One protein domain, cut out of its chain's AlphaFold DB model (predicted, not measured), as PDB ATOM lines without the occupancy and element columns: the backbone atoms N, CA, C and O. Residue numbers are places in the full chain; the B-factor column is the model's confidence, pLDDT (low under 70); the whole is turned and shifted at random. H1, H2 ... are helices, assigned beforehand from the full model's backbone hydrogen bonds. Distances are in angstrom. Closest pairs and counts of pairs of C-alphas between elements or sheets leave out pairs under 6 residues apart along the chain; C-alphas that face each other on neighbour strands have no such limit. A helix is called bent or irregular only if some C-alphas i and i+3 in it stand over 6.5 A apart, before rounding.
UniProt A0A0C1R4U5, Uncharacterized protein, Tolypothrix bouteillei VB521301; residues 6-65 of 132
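This is residues 6 to 65 of the 132 residues of an uncharacterized protein of Tolypothrix bouteillei VB521301 (UniProt A0A0C1R4U5). Two helices, H2 and H3, lie side by side as a helical hairpin, and the longest helix, H1, opens away from H2 as a V, with the end of H1 and the start of H2 at the point of the V. Residues 6 to 13, in the first part of H1, stick out from the rest, and the short helix H4 sits past the last residues of H1, towards the far end of the longest axis from the link between H2 and H3. The printed part has 60 residues with four named helices, in the order H1, H2, H3, H4, and no named strand; the class is all helix, with 43 of the 60 residues in the named helices. The whole is only just compact, close to loose, with a radius of gyration of the C-alphas of 12.1 A, and flat, with spans of 38 by 27 by 14 A.

The printed part begins with H1, residues 6 to 20, whose C-alpha 6 is at (-82.177, -37.954, -119.282) and whose C-alpha 20 is at (-71.623, -30.183, -102.726), 21.1 A from first to last C-alpha. After residues 21 to 23 comes H2, residues 24 to 32, 12.3 A long between its first and last C-alphas. Residues 33 to 38 link it to H3, residues 39 to 51, with 18.2 A from first to last C-alpha; C-alpha 39 is at (-72.886, -51.747, -110.181). Residues 52 to 57 follow, of which 53 to 55 are helical but too few to bear a name. H4, residues 58 to 63, is the last named helix, and its C-alpha 63 is at (-67.293, -20.873, -97.023). No helix is bent or irregular.

H1 touches H2 with its residues 15 to 19 alone, and the closest C-alphas are those of Ser 18 and Val 24, 6.8 A apart. The two run opposite ways at a steep tilt of 40 degrees and form a helical hairpin. H2 touches H3 with 13 pairs of C-alphas within 8 A, the closest being those of Ile 28 and Ser 46, 5.3 A apart. These two also form a helical hairpin, opposite ways at a shallow tilt of 30 degrees, with their centres 9.5 A apart. H1 and H3 are apart. H4 only just touches H1, with 3 pairs of C-alphas within 8 A, and H1 takes part with residues 19 to 20 alone. The closest C-alphas of H1 and H4 are those of Asp 20 and Tyr 58, 5.4 A apart, and the two helices run the same way at a steep tilt of 50 degrees. H4 is apart from H2 and from H3. The helix packing is mostly crossed, but only just: of the 3 touching pairs, 1 is at a shallow tilt. In H1, H2, H3 and H4, every O i to N i+4 pair is within hydrogen-bond range.

The two C-alphas farthest apart are those of Gln 35, in the link between H2 and H3, and Gly 65, the last printed residue, at 38.0 A. The first and last printed C-alphas, of Glu 6 and Gly 65, are 33.3 A apart. Residues 6 to 13, which belong to H1, stand free; without them the body has 52 residues and spans 38 by 21 by 14 A. The link from H1 to H2 is tight, those from H2 to H3 and from H3 to H4 are short, and no link is long. The printed part has no cut. In this predicted model the mean pLDDT of the printed part is 90.7, and no printed residue is under 70.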
ATOM      1  N   GLU A   6     -81.605 -39.068-120.033       91.25
ATOM      2  CA  GLU A   6     -82.177 -37.954-119.282       91.25
ATOM      3  C   GLU A   6     -82.290 -38.271-117.783       91.25
ATOM      4  O   GLU A   6     -81.801 -37.515-116.940       91.25
ATOM      5  N   MET A   7     -82.825 -39.448-117.431       87.75
ATOM      6  CA  MET A   7     -82.894 -39.891-116.034       87.75
ATOM      7  C   MET A   7     -81.501 -40.056-115.417       87.75
ATOM      8  O   MET A   7     -81.305 -39.749-114.239       87.75
ATOM      9  N   ARG A   8     -80.517 -40.510-116.206       87.25
ATOM     10  CA  ARG A   8     -79.122 -40.616-115.767       87.25
ATOM     11  C   ARG A   8     -78.548 -39.241-115.434       87.25
ATOM     12  O   ARG A   8     -77.913 -39.098-114.393       87.25
ATOM     13  N   SER A   9     -78.789 -38.238-116.276       91.25
ATOM     14  CA  SER A   9     -78.337 -36.861-116.043       91.25
ATOM     15  C   SER A   9     -78.941 -36.268-114.766       91.25
ATOM     16  O   SER A   9     -78.211 -35.759-113.911       91.25
ATOM     17  N   ILE A  10     -80.255 -36.426-114.573       92.69
ATOM     18  CA  ILE A  10     -80.962 -35.983-113.359       92.69
ATOM     19  C   ILE A  10     -80.370 -36.653-112.117       92.69
ATOM     20  O   ILE A  10     -80.077 -35.988-111.120       92.69
ATOM     21  N   TRP A  11     -80.147 -37.967-112.180       90.75
ATOM     22  CA  TRP A  11     -79.553 -38.718-111.080       90.75
ATOM     23  C   TRP A  11     -78.129 -38.244-110.755       90.75
ATOM     24  O   TRP A  11     -77.823 -38.019-109.584       90.75
ATOM     25  N   ILE A  12     -77.276 -38.033-111.765       90.88
ATOM     26  CA  ILE A  12     -75.911 -37.514-111.575       90.88
ATOM     27  C   ILE A  12     -75.956 -36.138-110.910       90.88
ATOM     28  O   ILE A  12     -75.270 -35.922-109.911       90.88
ATOM     29  N   LYS A  13     -76.790 -35.228-111.423       93.69
ATOM     30  CA  LYS A  13     -76.921 -33.868-110.892       93.69
ATOM     31  C   LYS A  13     -77.351 -33.878-109.425       93.69
ATOM     32  O   LYS A  13     -76.753 -33.182-108.614       93.69
ATOM     33  N   TYR A  14     -78.316 -34.728-109.072       93.38
ATOM     34  CA  TYR A  14     -78.756 -34.910-107.688       93.38
ATOM     35  C   TYR A  14     -77.627 -35.409-106.767       93.38
ATOM     36  O   TYR A  14     -77.488 -34.942-105.635       93.38
ATOM     37  N   ILE A  15     -76.819 -36.373-107.226       91.69
ATOM     38  CA  ILE A  15     -75.696 -36.906-106.442       91.69
ATOM     39  C   ILE A  15     -74.615 -35.840-106.240       91.69
ATOM     40  O   ILE A  15     -74.129 -35.695-105.119       91.69
ATOM     41  N   LEU A  16     -74.266 -35.087-107.289       91.56
ATOM     42  CA  LEU A  16     -73.287 -33.998-107.212       91.56
ATOM     43  C   LEU A  16     -73.743 -32.900-106.252       91.56
ATOM     44  O   LEU A  16     -72.999 -32.550-105.344       91.56
ATOM     45  N   ASP A  17     -74.988 -32.440-106.379       92.50
ATOM     46  CA  ASP A  17     -75.559 -31.431-105.483       92.50
ATOM     47  C   ASP A  17     -75.578 -31.913-104.019       92.50
ATOM     48  O   ASP A  17     -75.216 -31.186-103.096       92.50
ATOM     49  N   SER A  18     -75.898 -33.190-103.787       91.94
ATOM     50  CA  SER A  18     -75.844 -33.771-102.441       91.94
ATOM     51  C   SER A  18     -74.426 -33.761-101.851       91.94
ATOM     52  O   SER A  18     -74.267 -33.527-100.652       91.94
ATOM     53  N   ILE A  19     -73.399 -34.035-102.663       91.12
ATOM     54  CA  ILE A  19     -71.990 -33.983-102.240       91.12
ATOM     55  C   ILE A  19     -71.584 -32.536-101.950       91.12
ATOM     56  O   ILE A  19     -71.025 -32.267-100.889       91.12
ATOM     57  N   ASP A  20     -71.929 -31.610-102.844       88.69
ATOM     58  CA  ASP A  20     -71.623 -30.183-102.726       88.69
ATOM     59  C   ASP A  20     -72.206 -29.556-101.459       88.69
ATOM     60  O   ASP A  20     -71.544 -28.746-100.814       88.69
ATOM     61  N   ASN A  21     -73.406 -29.981-101.061       89.75
ATOM     62  CA  ASN A  21     -74.062 -29.545 -99.829       89.75
ATOM     63  C   ASN A  21     -73.561 -30.274 -98.562       89.75
ATOM     64  O   ASN A  21     -74.040 -30.007 -97.461       89.75
ATOM     65  N   GLY A  22     -72.593 -31.189 -98.683       89.00
ATOM     66  CA  GLY A  22     -71.968 -31.885 -97.552       89.00
ATOM     67  C   GLY A  22     -72.665 -33.179 -97.113       89.00
ATOM     68  O   GLY A  22     -72.246 -33.805 -96.138       89.00
ATOM     69  N   TYR A  23     -73.676 -33.664 -97.842       91.69
ATOM     70  CA  TYR A  23     -74.401 -34.908 -97.530       91.69
ATOM     71  C   TYR A  23     -73.669 -36.184 -97.992       91.69
ATOM     72  O   TYR A  23     -74.287 -37.205 -98.310       91.69
ATOM     73  N   VAL A  24     -72.336 -36.160 -97.989       91.81
ATOM     74  CA  VAL A  24     -71.456 -37.210 -98.526       91.81
ATOM     75  C   VAL A  24     -71.726 -38.574 -97.887       91.81
ATOM     76  O   VAL A  24     -71.862 -39.573 -98.591       91.81
ATOM     77  N   LYS A  25     -71.902 -38.635 -96.559       91.75
ATOM     78  CA  LYS A  25     -72.196 -39.896 -95.848       91.75
ATOM     79  C   LYS A  25     -73.503 -40.540 -96.326       91.75
ATOM     80  O   LYS A  25     -73.562 -41.753 -96.524       91.75
ATOM     81  N   LYS A  26     -74.542 -39.728 -96.568       92.44
ATOM     82  CA  LYS A  26     -75.839 -40.191 -97.090       92.44
ATOM     83  C   LYS A  26     -75.694 -40.712 -98.520       92.44
ATOM     84  O   LYS A  26     -76.242 -41.765 -98.845       92.44
ATOM     85  N   VAL A  27     -74.913 -40.013 -99.346       93.56
ATOM     86  CA  VAL A  27     -74.587 -40.436-100.714       93.56
ATOM     87  C   VAL A  27     -73.849 -41.774-100.712       93.56
ATOM     88  O   VAL A  27     -74.297 -42.697-101.384       93.56
ATOM     89  N   ILE A  28     -72.795 -41.940 -99.908       93.75
ATOM     90  CA  ILE A  28     -72.041 -43.203 -99.811       93.75
ATOM     91  C   ILE A  28     -72.968 -44.364 -99.432       93.75
ATOM     92  O   ILE A  28     -72.950 -45.404-100.092       93.75
ATOM     93  N   SER A  29     -73.812 -44.190 -98.411       93.75
ATOM     94  CA  SER A  29     -74.779 -45.214 -97.992       93.75
ATOM     95  C   SER A  29     -75.768 -45.582 -99.100       93.75
ATOM     96  O   SER A  29     -76.086 -46.758 -99.269       93.75
ATOM     97  N   ARG A  30     -76.223 -44.603 -99.894       93.12
ATOM     98  CA  ARG A  30     -77.094 -44.841-101.054       93.12
ATOM     99  C   ARG A  30     -76.366 -45.608-102.159       93.12
ATOM    100  O   ARG A  30     -76.914 -46.578-102.672       93.12
ATOM    101  N   LEU A  31     -75.140 -45.205-102.499       93.00
ATOM    102  CA  LEU A  31     -74.340 -45.848-103.547       93.00
ATOM    103  C   LEU A  31     -73.983 -47.298-103.183       93.00
ATOM    104  O   LEU A  31     -74.027 -48.166-104.048       93.00
ATOM    105  N   LYS A  32     -73.715 -47.594-101.902       92.12
ATOM    106  CA  LYS A  32     -73.451 -48.967-101.426       92.12
ATOM    107  C   LYS A  32     -74.630 -49.927-101.629       92.12
ATOM    108  O   LYS A  32     -74.411 -51.123-101.779       92.12
ATOM    109  N   ARG A  33     -75.865 -49.418-101.627       91.38
ATOM    110  CA  ARG A  33     -77.098 -50.213-101.795       91.38
ATOM    111  C   ARG A  33     -77.549 -50.328-103.254       91.38
ATOM    112  O   ARG A  33     -78.607 -50.887-103.523       91.38
ATOM    113  N   TRP A  34     -76.785 -49.779-104.197       89.31
ATOM    114  CA  TRP A  34     -77.137 -49.793-105.612       89.31
ATOM    115  C   TRP A  34     -77.084 -51.208-106.202       89.31
ATOM    116  O   TRP A  34     -76.074 -51.901-106.082       89.31
ATOM    117  N   GLN A  35     -78.155 -51.608-106.892       85.25
ATOM    118  CA  GLN A  35     -78.268 -52.900-107.589       85.25
ATOM    119  C   GLN A  35     -78.665 -52.753-109.072       85.25
ATOM    120  O   GLN A  35     -79.152 -53.692-109.695       85.25
ATOM    121  N   GLY A  36     -78.504 -51.560-109.649       84.19
ATOM    122  CA  GLY A  36     -78.779 -51.318-111.068       84.19
ATOM    123  C   GLY A  36     -77.582 -51.601-111.979       84.19
ATOM    124  O   GLY A  36     -76.537 -52.088-111.541       84.19
ATOM    125  N   GLU A  37     -77.715 -51.231-113.255       84.25
ATOM    126  CA  GLU A  37     -76.595 -51.260-114.201       84.25
ATOM    127  C   GLU A  37     -75.400 -50.438-113.692       84.25
ATOM    128  O   GLU A  37     -75.540 -49.502-112.896       84.25
ATOM    129  N   GLY A  38     -74.196 -50.816-114.128       85.19
ATOM    130  CA  GLY A  38     -72.967 -50.145-113.705       85.19
ATOM    131  C   GLY A  38     -72.613 -50.366-112.231       85.19
ATOM    132  O   GLY A  38     -71.855 -49.576-111.668       85.19
ATOM    133  N   GLN A  39     -73.118 -51.433-111.598       88.31
ATOM    134  CA  GLN A  39     -72.886 -51.747-110.181       88.31
ATOM    135  C   GLN A  39     -71.406 -51.691-109.784       88.31
ATOM    136  O   GLN A  39     -71.071 -51.126-108.745       88.31
ATOM    137  N   LYS A  40     -70.504 -52.217-110.624       90.94
ATOM    138  CA  LYS A  40     -69.054 -52.151-110.385       90.94
ATOM    139  C   LYS A  40     -68.552 -50.704-110.317       90.94
ATOM    140  O   LYS A  40     -67.830 -50.357-109.386       90.94
ATOM    141  N   SER A  41     -68.970 -49.852-111.251       91.50
ATOM    142  CA  SER A  41     -68.600 -48.432-111.289       91.50
ATOM    143  C   SER A  41     -69.154 -47.669-110.083       91.50
ATOM    144  O   SER A  41     -68.417 -46.927-109.438       91.50
ATOM    145  N   VAL A  42     -70.418 -47.904-109.721       92.69
ATOM    146  CA  VAL A  42     -71.054 -47.285-108.546       92.69
ATOM    147  C   VAL A  42     -70.398 -47.753-107.241       92.69
ATOM    148  O   VAL A  42     -70.137 -46.947-106.348       92.69
ATOM    149  N   SER A  43     -70.058 -49.039-107.147       93.06
ATOM    150  CA  SER A  43     -69.320 -49.601-106.014       93.06
ATOM    151  C   SER A  43     -67.938 -48.963-105.882       93.06
ATOM    152  O   SER A  43     -67.578 -48.505-104.796       93.06
ATOM    153  N   ASN A  44     -67.193 -48.835-106.983       94.62
ATOM    154  CA  ASN A  44     -65.894 -48.161-106.996       94.62
ATOM    155  C   ASN A  44     -66.002 -46.695-106.560       94.62
ATOM    156  O   ASN A  44     -65.223 -46.262-105.711       94.62
ATOM    157  N   LEU A  45     -66.998 -45.957-107.062       93.56
ATOM    158  CA  LEU A  45     -67.267 -44.584-106.631       93.56
ATOM    159  C   LEU A  45     -67.554 -44.515-105.125       93.56
ATOM    160  O   LEU A  45     -67.000 -43.666-104.434       93.56
ATOM    161  N   SER A  46     -68.369 -45.432-104.594       94.75
ATOM    162  CA  SER A  46     -68.681 -45.465-103.160       94.75
ATOM    163  C   SER A  46     -67.437 -45.701-102.294       94.75
ATOM    164  O   SER A  46     -67.284 -45.060-101.256       94.75
ATOM    165  N   LYS A  47     -66.523 -46.577-102.737       95.19
ATOM    166  CA  LYS A  47     -65.248 -46.851-102.056       95.19
ATOM    167  C   LYS A  47     -64.319 -45.644-102.117       95.19
ATOM    168  O   LYS A  47     -63.699 -45.311-101.111       95.19
ATOM    169  N   TYR A  48     -64.245 -44.986-103.273       94.62
ATOM    170  CA  TYR A  48     -63.455 -43.773-103.454       94.62
ATOM    171  C   TYR A  48     -63.949 -42.648-102.538       94.62
ATOM    172  O   TYR A  48     -63.180 -42.138-101.729       94.62
ATOM    173  N   LEU A  49     -65.246 -42.328-102.586       93.25
ATOM    174  CA  LEU A  49     -65.838 -41.294-101.734       93.25
ATOM    175  C   LEU A  49     -65.691 -41.614-100.248       93.25
ATOM    176  O   LEU A  49     -65.470 -40.709 -99.459       93.25
ATOM    177  N   PHE A  50     -65.777 -42.889 -99.861       94.25
ATOM    178  CA  PHE A  50     -65.528 -43.296 -98.482       94.25
ATOM    179  C   PHE A  50     -64.073 -43.064 -98.061       94.25
ATOM    180  O   PHE A  50     -63.834 -42.508 -96.994       94.25
ATOM    181  N   ARG A  51     -63.103 -43.435 -98.906       94.88
ATOM    182  CA  ARG A  51     -61.673 -43.209 -98.646       94.88
ATOM    183  C   ARG A  51     -61.331 -41.723 -98.511       94.88
ATOM    184  O   ARG A  51     -60.463 -41.383 -97.719       94.88
ATOM    185  N   PHE A  52     -61.989 -40.864 -99.285       91.50
ATOM    186  CA  PHE A  52     -61.718 -39.425 -99.341       91.50
ATOM    187  C   PHE A  52     -62.804 -38.575 -98.667       91.50
ATOM    188  O   PHE A  52     -62.903 -37.388 -98.956       91.50
ATOM    189  N   GLN A  53     -63.617 -39.150 -97.775       89.19
ATOM    190  CA  GLN A  53     -64.787 -38.466 -97.203       89.19
ATOM    191  C   GLN A  53     -64.436 -37.164 -96.465       89.19
ATOM    192  O   GLN A  53     -65.216 -36.216 -96.501       89.19
ATOM    193  N   ASP A  54     -63.250 -37.109 -95.857       87.75
ATOM    194  CA  ASP A  54     -62.762 -35.949 -95.104       87.75
ATOM    195  C   ASP A  54     -62.182 -34.852 -96.021       87.75
ATOM    196  O   ASP A  54     -61.924 -33.733 -95.580       87.75
ATOM    197  N   ALA A  55     -61.994 -35.161 -97.310       86.31
ATOM    198  CA  ALA A  55     -61.449 -34.271 -98.335       86.31
ATOM    199  C   ALA A  55     -62.514 -33.726 -99.308       86.31
ATOM    200  O   ALA A  55     -62.182 -33.010-100.248       86.31
ATOM    201  N   VAL A  56     -63.795 -34.061 -99.115       86.94
ATOM    202  CA  VAL A  56     -64.909 -33.662-100.005       86.94
ATOM    203  C   VAL A  56     -65.914 -32.732 -99.317       86.94
ATOM    204  O   VAL A  56     -67.090 -32.678 -99.673       86.94
ATOM    205  N   HIS A  57     -65.465 -31.969 -98.318       86.81
ATOM    206  CA  HIS A  57     -66.273 -30.960 -97.627       86.81
ATOM    207  C   HIS A  57     -66.379 -29.656 -98.434       86.81
ATOM    208  O   HIS A  57     -65.977 -28.586 -97.974       86.81
ATOM    209  N   TYR A  58     -66.910 -29.736 -99.656       88.50
ATOM    210  CA  TYR A  58     -66.926 -28.613-100.598       88.50
ATOM    211  C   TYR A  58     -67.706 -27.398-100.093       88.50
ATOM    212  O   TYR A  58     -67.250 -26.273-100.286       88.50
ATOM    213  N   ASN A  59     -68.827 -27.599 -99.394       88.25
ATOM    214  CA  ASN A  59     -69.556 -26.515 -98.727       88.25
ATOM    215  C   ASN A  59     -68.660 -25.725 -97.758       88.25
ATOM    216  O   ASN A  59     -68.629 -24.495 -97.793       88.25
ATOM    217  N   LYS A  60     -67.887 -26.432 -96.928       87.56
ATOM    218  CA  LYS A  60     -66.962 -25.839 -95.961       87.56
ATOM    219  C   LYS A  60     -65.823 -25.117 -96.674       87.56
ATOM    220  O   LYS A  60     -65.546 -23.969 -96.344       87.56
ATOM    221  N   TYR A  61     -65.210 -25.737 -97.682       89.12
ATOM    222  CA  TYR A  61     -64.125 -25.111 -98.443       89.12
ATOM    223  C   TYR A  61     -64.581 -23.835 -99.159       89.12
ATOM    224  O   TYR A  61     -63.897 -22.821 -99.060       89.12
ATOM    225  N   ARG A  62     -65.784 -23.831 -99.757       88.56
ATOM    226  CA  ARG A  62     -66.398 -22.613-100.319       88.56
ATOM    227  C   ARG A  62     -66.565 -21.520 -99.275       88.56
ATOM    228  O   ARG A  62     -66.192 -20.384 -99.537       88.56
ATOM    229  N   SER A  63     -67.095 -21.858 -98.097       89.38
ATOM    230  CA  SER A  63     -67.293 -20.873 -97.023       89.38
ATOM    231  C   SER A  63     -65.980 -20.273 -96.507       89.38
ATOM    232  O   SER A  63     -65.967 -19.146 -96.031       89.38
ATOM    233  N   MET A  64     -64.873 -21.007 -96.644       90.62
ATOM    234  CA  MET A  64     -63.522 -20.555 -96.304       90.62
ATOM    235  C   MET A  64     -62.829 -19.800 -97.449       90.62
ATOM    236  O   MET A  64     -61.686 -19.386 -97.285       90.62
ATOM    237  N   GLY A  65     -63.471 -19.653 -98.615       88.62
ATOM    238  CA  GLY A  65     -62.853 -19.069 -99.808       88.62
ATOM    239  C   GLY A  65     -61.738 -19.928-100.413       88.62
ATOM    240  O   GLY A  65     -60.922 -19.421-101.178       88.62
TER     241      GLY A  65